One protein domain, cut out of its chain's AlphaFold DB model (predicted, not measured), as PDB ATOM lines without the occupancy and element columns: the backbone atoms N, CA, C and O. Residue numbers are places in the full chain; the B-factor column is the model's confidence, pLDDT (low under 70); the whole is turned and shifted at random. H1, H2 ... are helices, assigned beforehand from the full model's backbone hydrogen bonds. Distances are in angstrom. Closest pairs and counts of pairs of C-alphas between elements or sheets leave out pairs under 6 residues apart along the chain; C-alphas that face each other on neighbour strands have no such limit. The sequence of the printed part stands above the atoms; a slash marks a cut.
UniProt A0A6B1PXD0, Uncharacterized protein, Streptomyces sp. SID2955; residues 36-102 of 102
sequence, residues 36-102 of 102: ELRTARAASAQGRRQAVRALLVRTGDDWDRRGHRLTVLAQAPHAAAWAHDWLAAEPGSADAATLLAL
ATOM      1  N   GLU A  36      96.665 232.013 123.153       97.50
ATOM      2  CA  GLU A  36      95.975 231.602 124.374       97.50
ATOM      3  C   GLU A  36      96.604 230.348 124.982       97.50
ATOM      4  O   GLU A  36      96.731 230.252 126.204       97.50
ATOM      5  N   LEU A  37      97.040 229.408 124.137       97.81
ATOM      6  CA  LEU A  37      97.804 228.238 124.554       97.81
ATOM      7  C   LEU A  37      99.145 228.641 125.173       97.81
ATOM      8  O   LEU A  37      99.479 228.157 126.257       97.81
ATOM      9  N   ARG A  38      99.876 229.582 124.558       97.12
ATOM     10  CA  ARG A  38     101.120 230.126 125.137       97.12
ATOM     11  C   ARG A  38     100.875 230.737 126.515       97.12
ATOM     12  O   ARG A  38     101.592 230.421 127.466       97.12
ATOM     13  N   THR A  39      99.832 231.556 126.653       97.12
ATOM     14  CA  THR A  39      99.448 232.160 127.937       97.12
ATOM     15  C   THR A  39      99.080 231.103 128.979       97.12
ATOM     16  O   THR A  39      99.549 231.178 130.117       97.12
ATOM     17  N   ALA A  40      98.284 230.096 128.614       97.19
ATOM     18  CA  ALA A  40      97.882 229.035 129.531       97.19
ATOM     19  C   ALA A  40      99.071 228.167 129.974       97.19
ATOM     20  O   ALA A  40      99.178 227.850 131.159       97.19
ATOM     21  N   ARG A  41     100.004 227.841 129.064       95.75
ATOM     22  CA  ARG A  41     101.231 227.094 129.385       95.75
ATOM     23  C   ARG A  41     102.117 227.877 130.352       95.75
ATOM     24  O   ARG A  41     102.550 227.324 131.360       95.75
ATOM     25  N   ALA A  42     102.319 229.172 130.103       95.19
ATOM     26  CA  ALA A  42     103.080 230.041 130.999       95.19
ATOM     27  C   ALA A  42     102.435 230.150 132.393       95.19
ATOM     28  O   ALA A  42     103.131 230.105 133.407       95.19
ATOM     29  N   ALA A  43     101.104 230.249 132.465       95.69
ATOM     30  CA  ALA A  43     100.380 230.250 133.733       95.69
ATOM     31  C   ALA A  43     100.500 228.900 134.465       95.69
ATOM     32  O   ALA A  43     100.748 228.879 135.671       95.69
ATOM     33  N   SER A  44     100.385 227.781 133.744       93.12
ATOM     34  CA  SER A  44     100.526 226.431 134.306       93.12
ATOM     35  C   SER A  44     101.927 226.173 134.861       93.12
ATOM     36  O   SER A  44     102.055 225.637 135.961       93.12
ATOM     37  N   ALA A  45     102.972 226.647 134.174       91.88
ATOM     38  CA  ALA A  45     104.354 226.598 134.662       91.88
ATOM     39  C   ALA A  45     104.549 227.360 135.988       91.88
ATOM     40  O   ALA A  45     105.444 227.043 136.763       91.88
ATOM     41  N   GLN A  46     103.675 228.326 136.286       93.75
ATOM     42  CA  GLN A  46     103.622 229.053 137.560       93.75
ATOM     43  C   GLN A  46     102.661 228.399 138.575       93.75
ATOM     44  O   GLN A  46     102.239 229.038 139.536       93.75
ATOM     45  N   GLY A  47     102.235 227.154 138.343       91.81
ATOM     46  CA  GLY A  47     101.288 226.423 139.189       91.81
ATOM     47  C   GLY A  47      99.813 226.782 138.970       91.81
ATOM     48  O   GLY A  47      98.935 226.187 139.594       91.81
ATOM     49  N   ARG A  48      99.485 227.709 138.059       93.56
ATOM     50  CA  ARG A  48      98.102 228.158 137.803       93.56
ATOM     51  C   ARG A  48      97.390 227.256 136.794       93.56
ATOM     52  O   ARG A  48      96.977 227.688 135.718       93.56
ATOM     53  N   ARG A  49      97.214 225.988 137.164       92.69
ATOM     54  CA  ARG A  49      96.695 224.923 136.283       92.69
ATOM     55  C   ARG A  49      95.247 225.145 135.804       92.69
ATOM     56  O   ARG A  49      94.857 224.652 134.749       92.69
ATOM     57  N   GLN A  50      94.460 225.955 136.518       94.75
ATOM     58  CA  GLN A  50      93.096 226.334 136.115       94.75
ATOM     59  C   GLN A  50      93.038 227.119 134.792       94.75
ATOM     60  O   GLN A  50      92.041 227.036 134.080       94.75
ATOM     61  N   ALA A  51      94.108 227.829 134.414       96.38
ATOM     62  CA  ALA A  51      94.158 228.534 133.131       96.38
ATOM     63  C   ALA A  51      94.066 227.568 131.938       96.38
ATOM     64  O   ALA A  51      93.405 227.869 130.947       96.38
ATOM     65  N   VAL A  52      94.673 226.383 132.054       96.69
ATOM     66  CA  VAL A  52      94.607 225.342 131.020       96.69
ATOM     67  C   VAL A  52      93.208 224.743 130.939       96.69
ATOM     68  O   VAL A  52      92.670 224.558 129.852       96.69
ATOM     69  N   ARG A  53      92.569 224.514 132.086       96.00
ATOM     70  CA  ARG A  53      91.193 224.014 132.125       96.00
ATOM     71  C   ARG A  53      90.218 224.991 131.476       96.00
ATOM     72  O   ARG A  53      89.434 224.605 130.616       96.00
ATOM     73  N   ALA A  54      90.316 226.271 131.829       96.88
ATOM     74  CA  ALA A  54      89.514 227.323 131.215       96.88
ATOM     75  C   ALA A  54      89.779 227.453 129.704       96.88
ATOM     76  O   ALA A  54      88.860 227.745 128.939       96.88
ATOM     77  N   LEU A  55      91.021 227.223 129.260       97.81
ATOM     78  CA  LEU A  55      91.361 227.166 127.839       97.81
ATOM     79  C   LEU A  55      90.624 226.035 127.121       97.81
ATOM     80  O   LEU A  55      89.990 226.279 126.097       97.81
ATOM     81  N   LEU A  56      90.685 224.817 127.654       96.88
ATOM     82  CA  LEU A  56      90.096 223.640 127.017       96.88
ATOM     83  C   LEU A  56      88.565 223.712 126.992       96.88
ATOM     84  O   LEU A  56      87.969 223.486 125.943       96.88
ATOM     85  N   VAL A  57      87.939 224.192 128.072       96.62
ATOM     86  CA  VAL A  57      86.493 224.473 128.103       96.62
ATOM     87  C   VAL A  57      86.093 225.471 127.010       96.62
ATOM     88  O   VAL A  57      85.128 225.237 126.290       96.62
ATOM     89  N   ARG A  58      86.852 226.560 126.838       97.38
ATOM     90  CA  ARG A  58      86.587 227.568 125.795       97.38
ATOM     91  C   ARG A  58      86.885 227.086 124.376       97.38
ATOM     92  O   ARG A  58      86.312 227.628 123.440       97.38
ATOM     93  N   THR A  59      87.775 226.106 124.215       97.19
ATOM     94  CA  THR A  59      88.027 225.460 122.912       97.19
ATOM     95  C   THR A  59      86.769 224.765 122.399       97.19
ATOM     96  O   THR A  59      86.547 224.728 121.194       97.19
ATOM     97  N   GLY A  60      85.927 224.254 123.306       95.12
ATOM     98  CA  GLY A  60      84.696 223.565 122.933       95.12
ATOM     99  C   GLY A  60      84.986 222.353 122.049       95.12
ATOM    100  O   GLY A  60      85.959 221.634 122.289       95.12
ATOM    101  N   ASP A  61      84.157 222.149 121.035       95.25
ATOM    102  CA  ASP A  61      84.190 220.961 120.172       95.25
ATOM    103  C   ASP A  61      85.093 221.119 118.935       95.25
ATOM    104  O   ASP A  61      85.011 220.327 117.998       95.25
ATOM    105  N   ASP A  62      85.963 222.135 118.907       96.75
ATOM    106  CA  ASP A  62      87.027 222.237 117.904       96.75
ATOM    107  C   ASP A  62      88.089 221.165 118.193       96.75
ATOM    108  O   ASP A  62      89.057 221.388 118.926       96.75
ATOM    109  N   TRP A  63      87.838 219.959 117.681       93.81
ATOM    110  CA  TRP A  63      88.635 218.770 117.973       93.81
ATOM    111  C   TRP A  63      90.078 218.888 117.498       93.81
ATOM    112  O   TRP A  63      90.979 218.471 118.226       93.81
ATOM    113  N   ASP A  64      90.312 219.506 116.341       95.69
ATOM    114  CA  ASP A  64      91.660 219.697 115.804       95.69
ATOM    115  C   ASP A  64      92.459 220.643 116.699       95.69
ATOM    116  O   ASP A  64      93.576 220.331 117.130       95.69
ATOM    117  N   ARG A  65      91.858 221.778 117.072       96.88
ATOM    118  CA  ARG A  65      92.505 222.738 117.964       96.88
ATOM    119  C   ARG A  65      92.674 222.188 119.373       96.88
ATOM    120  O   ARG A  65      93.701 222.434 120.008       96.88
ATOM    121  N   ARG A  66      91.697 221.434 119.877       97.69
ATOM    122  CA  ARG A  66      91.766 220.777 121.187       97.69
ATOM    123  C   ARG A  66      92.884 219.736 121.216       97.69
ATOM    124  O   ARG A  66      93.691 219.761 122.143       97.69
ATOM    125  N   GLY A  67      92.972 218.882 120.197       96.94
ATOM    126  CA  GLY A  67      94.034 217.887 120.055       96.94
ATOM    127  C   GLY A  67      95.413 218.537 120.019       96.94
ATOM    128  O   GLY A  67      96.271 218.192 120.828       96.94
ATOM    129  N   HIS A  68      95.591 219.561 119.178       97.81
ATOM    130  CA  HIS A  68      96.827 220.342 119.129       97.81
ATOM    131  C   HIS A  68      97.213 220.906 120.506       97.81
ATOM    132  O   HIS A  68      98.336 220.699 120.973       97.81
ATOM    133  N   ARG A  69      96.273 221.572 121.192       98.12
ATOM    134  CA  ARG A  69      96.493 222.137 122.532       98.12
ATOM    135  C   ARG A  69      96.924 221.063 123.532       98.12
ATOM    136  O   ARG A  69      97.883 221.290 124.266       98.12
ATOM    137  N   LEU A  70      96.269 219.901 123.548       97.94
ATOM    138  CA  LEU A  70      96.617 218.789 124.437       97.94
ATOM    139  C   LEU A  70      98.009 218.215 124.134       97.94
ATOM    140  O   LEU A  70      98.794 218.037 125.061       97.94
ATOM    141  N   THR A  71      98.362 218.016 122.861       98.00
ATOM    142  CA  THR A  71      99.702 217.551 122.461       98.00
ATOM    143  C   THR A  71     100.800 218.518 122.895       98.00
ATOM    144  O   THR A  71     101.828 218.092 123.416       98.00
ATOM    145  N   VAL A  72     100.591 219.826 122.741       97.50
ATOM    146  CA  VAL A  72     101.561 220.837 123.188       97.50
ATOM    147  C   VAL A  72     101.661 220.885 124.716       97.50
ATOM    148  O   VAL A  72     102.751 221.059 125.260       97.50
ATOM    149  N   LEU A  73     100.544 220.726 125.431       96.94
ATOM    150  CA  LEU A  73     100.529 220.692 126.896       96.94
ATOM    151  C   LEU A  73     101.238 219.452 127.457       96.94
ATOM    152  O   LEU A  73     101.910 219.571 128.482       96.94
ATOM    153  N   ALA A  74     101.144 218.303 126.784       97.00
ATOM    154  CA  ALA A  74     101.810 217.058 127.180       97.00
ATOM    155  C   ALA A  74     103.345 217.172 127.179       97.00
ATOM    156  O   ALA A  74     104.024 216.504 127.951       97.00
ATOM    157  N   GLN A  75     103.903 218.084 126.375       94.94
ATOM    158  CA  GLN A  75     105.346 218.344 126.332       94.94
ATOM    159  C   GLN A  75     105.875 219.045 127.595       94.94
ATOM    160  O   GLN A  75     107.088 219.140 127.787       94.94
ATOM    161  N   ALA A  76     104.998 219.579 128.453       92.19
ATOM    162  CA  ALA A  76     105.423 220.269 129.660       92.19
ATOM    163  C   ALA A  76     105.998 219.284 130.698       92.19
ATOM    164  O   ALA A  76     105.415 218.223 130.949       92.19
ATOM    165  N   PRO A  77     107.088 219.646 131.398       90.25
ATOM    166  CA  PRO A  77     107.555 218.871 132.537       90.25
ATOM    167  C   PRO A  77     106.425 218.688 133.555       90.25
ATOM    168  O   PRO A  77     105.761 219.656 133.925       90.25
ATOM    169  N   HIS A  78     106.252 217.464 134.058       90.38
ATOM    170  CA  HIS A  78     105.203 217.096 135.021       90.38
ATOM    171  C   HIS A  78     103.766 217.121 134.465       90.38
ATOM    172  O   HIS A  78     102.825 217.050 135.259       90.38
ATOM    173  N   ALA A  79     103.573 217.172 133.139       94.25
ATOM    174  CA  ALA A  79     102.245 217.085 132.526       94.25
ATOM    175  C   ALA A  79     101.488 215.829 132.979       94.25
ATOM    176  O   ALA A  79     100.363 215.951 133.451       94.25
ATOM    177  N   ALA A  80     102.131 214.655 132.956       95.88
ATOM    178  CA  ALA A  80     101.522 213.396 133.391       95.88
ATOM    179  C   ALA A  80     101.109 213.402 134.875       95.88
ATOM    180  O   ALA A  80     100.001 212.991 135.211       95.88
ATOM    181  N   ALA A  81     101.966 213.910 135.768       95.94
ATOM    182  CA  ALA A  81     101.655 213.991 137.198       95.94
ATOM    183  C   ALA A  81     100.437 214.890 137.450       95.94
ATOM    184  O   ALA A  81      99.512 214.520 138.166       95.94
ATOM    185  N   TRP A  82     100.398 216.051 136.797       94.62
ATOM    186  CA  TRP A  82      99.234 216.917 136.877       94.62
ATOM    187  C   TRP A  82      97.986 216.298 136.229       94.62
ATOM    188  O   TRP A  82      96.902 216.408 136.797       94.62
ATOM    189  N   ALA A  83      98.103 215.662 135.064       97.06
ATOM    190  CA  ALA A  83      96.975 215.020 134.397       97.06
ATOM    191  C   ALA A  83      96.358 213.932 135.286       97.06
ATOM    192  O   ALA A  83      95.136 213.849 135.400       97.06
ATOM    193  N   HIS A  84      97.198 213.175 135.996       97.81
ATOM    194  CA  HIS A  84      96.764 212.218 137.006       97.81
ATOM    195  C   HIS A  84      96.019 212.898 138.169       97.81
ATOM    196  O   HIS A  84      94.920 212.466 138.515       97.81
ATOM    197  N   ASP A  85      96.554 213.989 138.737       97.12
ATOM    198  CA  ASP A  85      95.865 214.764 139.786       97.12
ATOM    199  C   ASP A  85      94.499 215.282 139.310       97.12
ATOM    200  O   ASP A  85      93.511 215.262 140.046       97.12
ATOM    201  N   TRP A  86      94.438 215.768 138.067       96.62
ATOM    202  CA  TRP A  86      93.207 216.274 137.477       96.62
ATOM    203  C   TRP A  86      92.193 215.146 137.299       96.62
ATOM    204  O   TRP A  86      91.050 215.301 137.721       96.62
ATOM    205  N   LEU A  87      92.595 213.997 136.758       97.62
ATOM    206  CA  LEU A  87      91.697 212.860 136.581       97.62
ATOM    207  C   LEU A  87      91.209 212.295 137.925       97.62
ATOM    208  O   LEU A  87      90.053 211.901 138.037       97.62
ATOM    209  N   ALA A  88      92.044 212.312 138.966       97.81
ATOM    210  CA  ALA A  88      91.632 211.922 140.314       97.81
ATOM    211  C   ALA A  88      90.550 212.856 140.885       97.81
ATOM    212  O   ALA A  88      89.618 212.393 141.544       97.81
ATOM    213  N   ALA A  89      90.651 214.162 140.620       97.12
ATOM    214  CA  ALA A  89      89.641 215.139 141.021       97.12
ATOM    215  C   ALA A  89      88.383 215.091 140.134       97.12
ATOM    216  O   ALA A  89      87.276 215.335 140.612       97.12
ATOM    217  N   GLU A  90      88.544 214.788 138.844       96.00
ATOM    218  CA  GLU A  90      87.489 214.806 137.826       96.00
ATOM    219  C   GLU A  90      87.564 213.555 136.935       96.00
ATOM    220  O   GLU A  90      88.018 213.634 135.790       96.00
ATOM    221  N   PRO A  91      87.066 212.397 137.417       95.69
ATOM    222  CA  PRO A  91      87.228 211.110 136.728       95.69
ATOM    223  C   PRO A  91      86.577 211.024 135.340       95.69
ATOM    224  O   PRO A  91      86.923 210.154 134.550       95.69
ATOM    225  N   GLY A  92      85.627 211.913 135.038       95.12
ATOM    226  CA  GLY A  92      84.962 212.004 133.733       95.12
ATOM    227  C   GLY A  92      85.602 212.998 132.759       95.12
ATOM    228  O   GLY A  92      85.055 213.218 131.680       95.12
ATOM    229  N   SER A  93      86.712 213.644 133.129       95.50
ATOM    230  CA  SER A  93      87.362 214.635 132.272       95.50
ATOM    231  C   SER A  93      88.074 213.953 131.104       95.50
ATOM    232  O   SER A  93      89.163 213.396 131.262       95.50
ATOM    233  N   ALA A  94      87.470 214.034 129.915       95.31
ATOM    234  CA  ALA A  94      88.081 213.548 128.680       95.31
ATOM    235  C   ALA A  94      89.444 214.211 128.432       95.31
ATOM    236  O   ALA A  94      90.404 213.527 128.099       95.31
ATOM    237  N   ASP A  95      89.561 215.515 128.694       96.88
ATOM    238  CA  ASP A  95      90.817 216.251 128.538       96.88
ATOM    239  C   ASP A  95      91.921 215.735 129.470       96.88
ATOM    240  O   ASP A  95      93.066 215.593 129.042       96.88
ATOM    241  N   ALA A  96      91.592 215.428 130.731       97.12
ATOM    242  CA  ALA A  96      92.562 214.887 131.681       97.12
ATOM    243  C   ALA A  96      93.009 213.476 131.279       97.12
ATOM    244  O   ALA A  96      94.200 213.173 131.318       97.12
ATOM    245  N   ALA A  97      92.062 212.634 130.856       97.94
ATOM    246  CA  ALA A  97      92.346 211.283 130.390       97.94
ATOM    247  C   ALA A  97      93.212 211.288 129.122       97.94
ATOM    248  O   ALA A  97      94.192 210.550 129.048       97.94
ATOM    249  N   THR A  98      92.896 212.146 128.149       97.31
ATOM    250  CA  THR A  98      93.695 212.298 126.929       97.31
ATOM    251  C   THR A  98      95.079 212.846 127.240       97.31
ATOM    252  O   THR A  98      96.055 212.297 126.746       97.31
ATOM    253  N   LEU A  99      95.192 213.879 128.080       96.88
ATOM    254  CA  LEU A  99      96.491 214.438 128.451       96.88
ATOM    255  C   LEU A  99      97.385 213.415 129.164       96.88
ATOM    256  O   LEU A  99      98.588 213.416 128.949       96.88
ATOM    257  N   LEU A 100      96.807 212.549 130.001       97.56
ATOM    258  CA  LEU A 100      97.540 211.483 130.688       97.56
ATOM    259  C   LEU A 100      98.020 210.376 129.731       97.56
ATOM    260  O   LEU A 100      98.963 209.661 130.057       97.56
ATOM    261  N   ALA A 101      97.361 210.212 128.584       97.50
ATOM    262  CA  ALA A 101      97.676 209.189 127.589       97.50
ATOM    263  C   ALA A 101      98.707 209.634 126.529       97.50
ATOM    264  O   ALA A 101      99.092 208.808 125.699       97.50
ATOM    265  N   LEU A 102      99.114 210.908 126.535       96.06
ATOM    266  CA  LEU A 102     100.103 211.510 125.628       96.06
ATOM    267  C   LEU A 102     101.500 211.524 126.259       96.06
ATOM    268  O   LEU A 102     102.465 211.280 125.502       96.06
TER     269      LEU A 102
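Overview. This is residues 36 to 102 of the 102 residues of an uncharacterized protein of Streptomyces sp. SID2955 (UniProt A0A6B1PXD0). Three helices, H1, H2 and H3, form an up-and-down bundle, each running against the one before, their centres in a triangle. The helical hairpin of H4 and H5 packs on it through short H5, which touches residues 70 to 74 of H3, with H4 on the far side of H5. You are reading 67 residues with five named helices, H1 to H5 in chain order, and no named strand: the class is all helix. The whole is compact, with a radius of gyration of the C-alphas of 10.6 A, and rounded, spanning 25 by 25 by 18 A.

Arrangement. Start with H1, residues 36 to 45, which touches H2, residues 50 to 59, closest at the C-alphas of Ala 40 and Val 52, 5.2 A apart; this hairpin has a shallow tilt of 22 degrees, opposite ways. Next, H2 forms a hairpin with H3, residues 63 to 74, which touches it with residues 65 to 69 alone, closest at C-alphas 59 and 66, 6.2 A apart. Look then at H5, residues 94 to 100: its C-alpha 99 comes closest to H3 at C-alpha 70, 5.9 A away, at a shallow tilt of 33 degrees, only just short of steep. H4, residues 79 to 89, touches H5 at a steep tilt of 40 degrees, closest at C-alphas 83 and 100, 5.2 A apart. H4 is apart from H1 and H2. In H1 to H5 every O i to N i+4 pair is within hydrogen-bond range.

Along the chain. Find C-alpha 36 at (95.975, 231.602, 124.374), where H1 begins its 14.2 A; H2 also measures 14.2 A. H3 runs 16.2 A from C-alpha 63 at (88.635, 218.770, 117.973), and H4 15.3 A. H5 ends, after 9.9 A, at C-alpha 100, (97.540, 211.483, 130.688).

Size, cuts and confidence. The C-alphas farthest apart, Gln 46 and Asp 61, are 27.3 A apart. The printed part has no cut, its four links are tight, and no printed residue is under 70 in pLDDT.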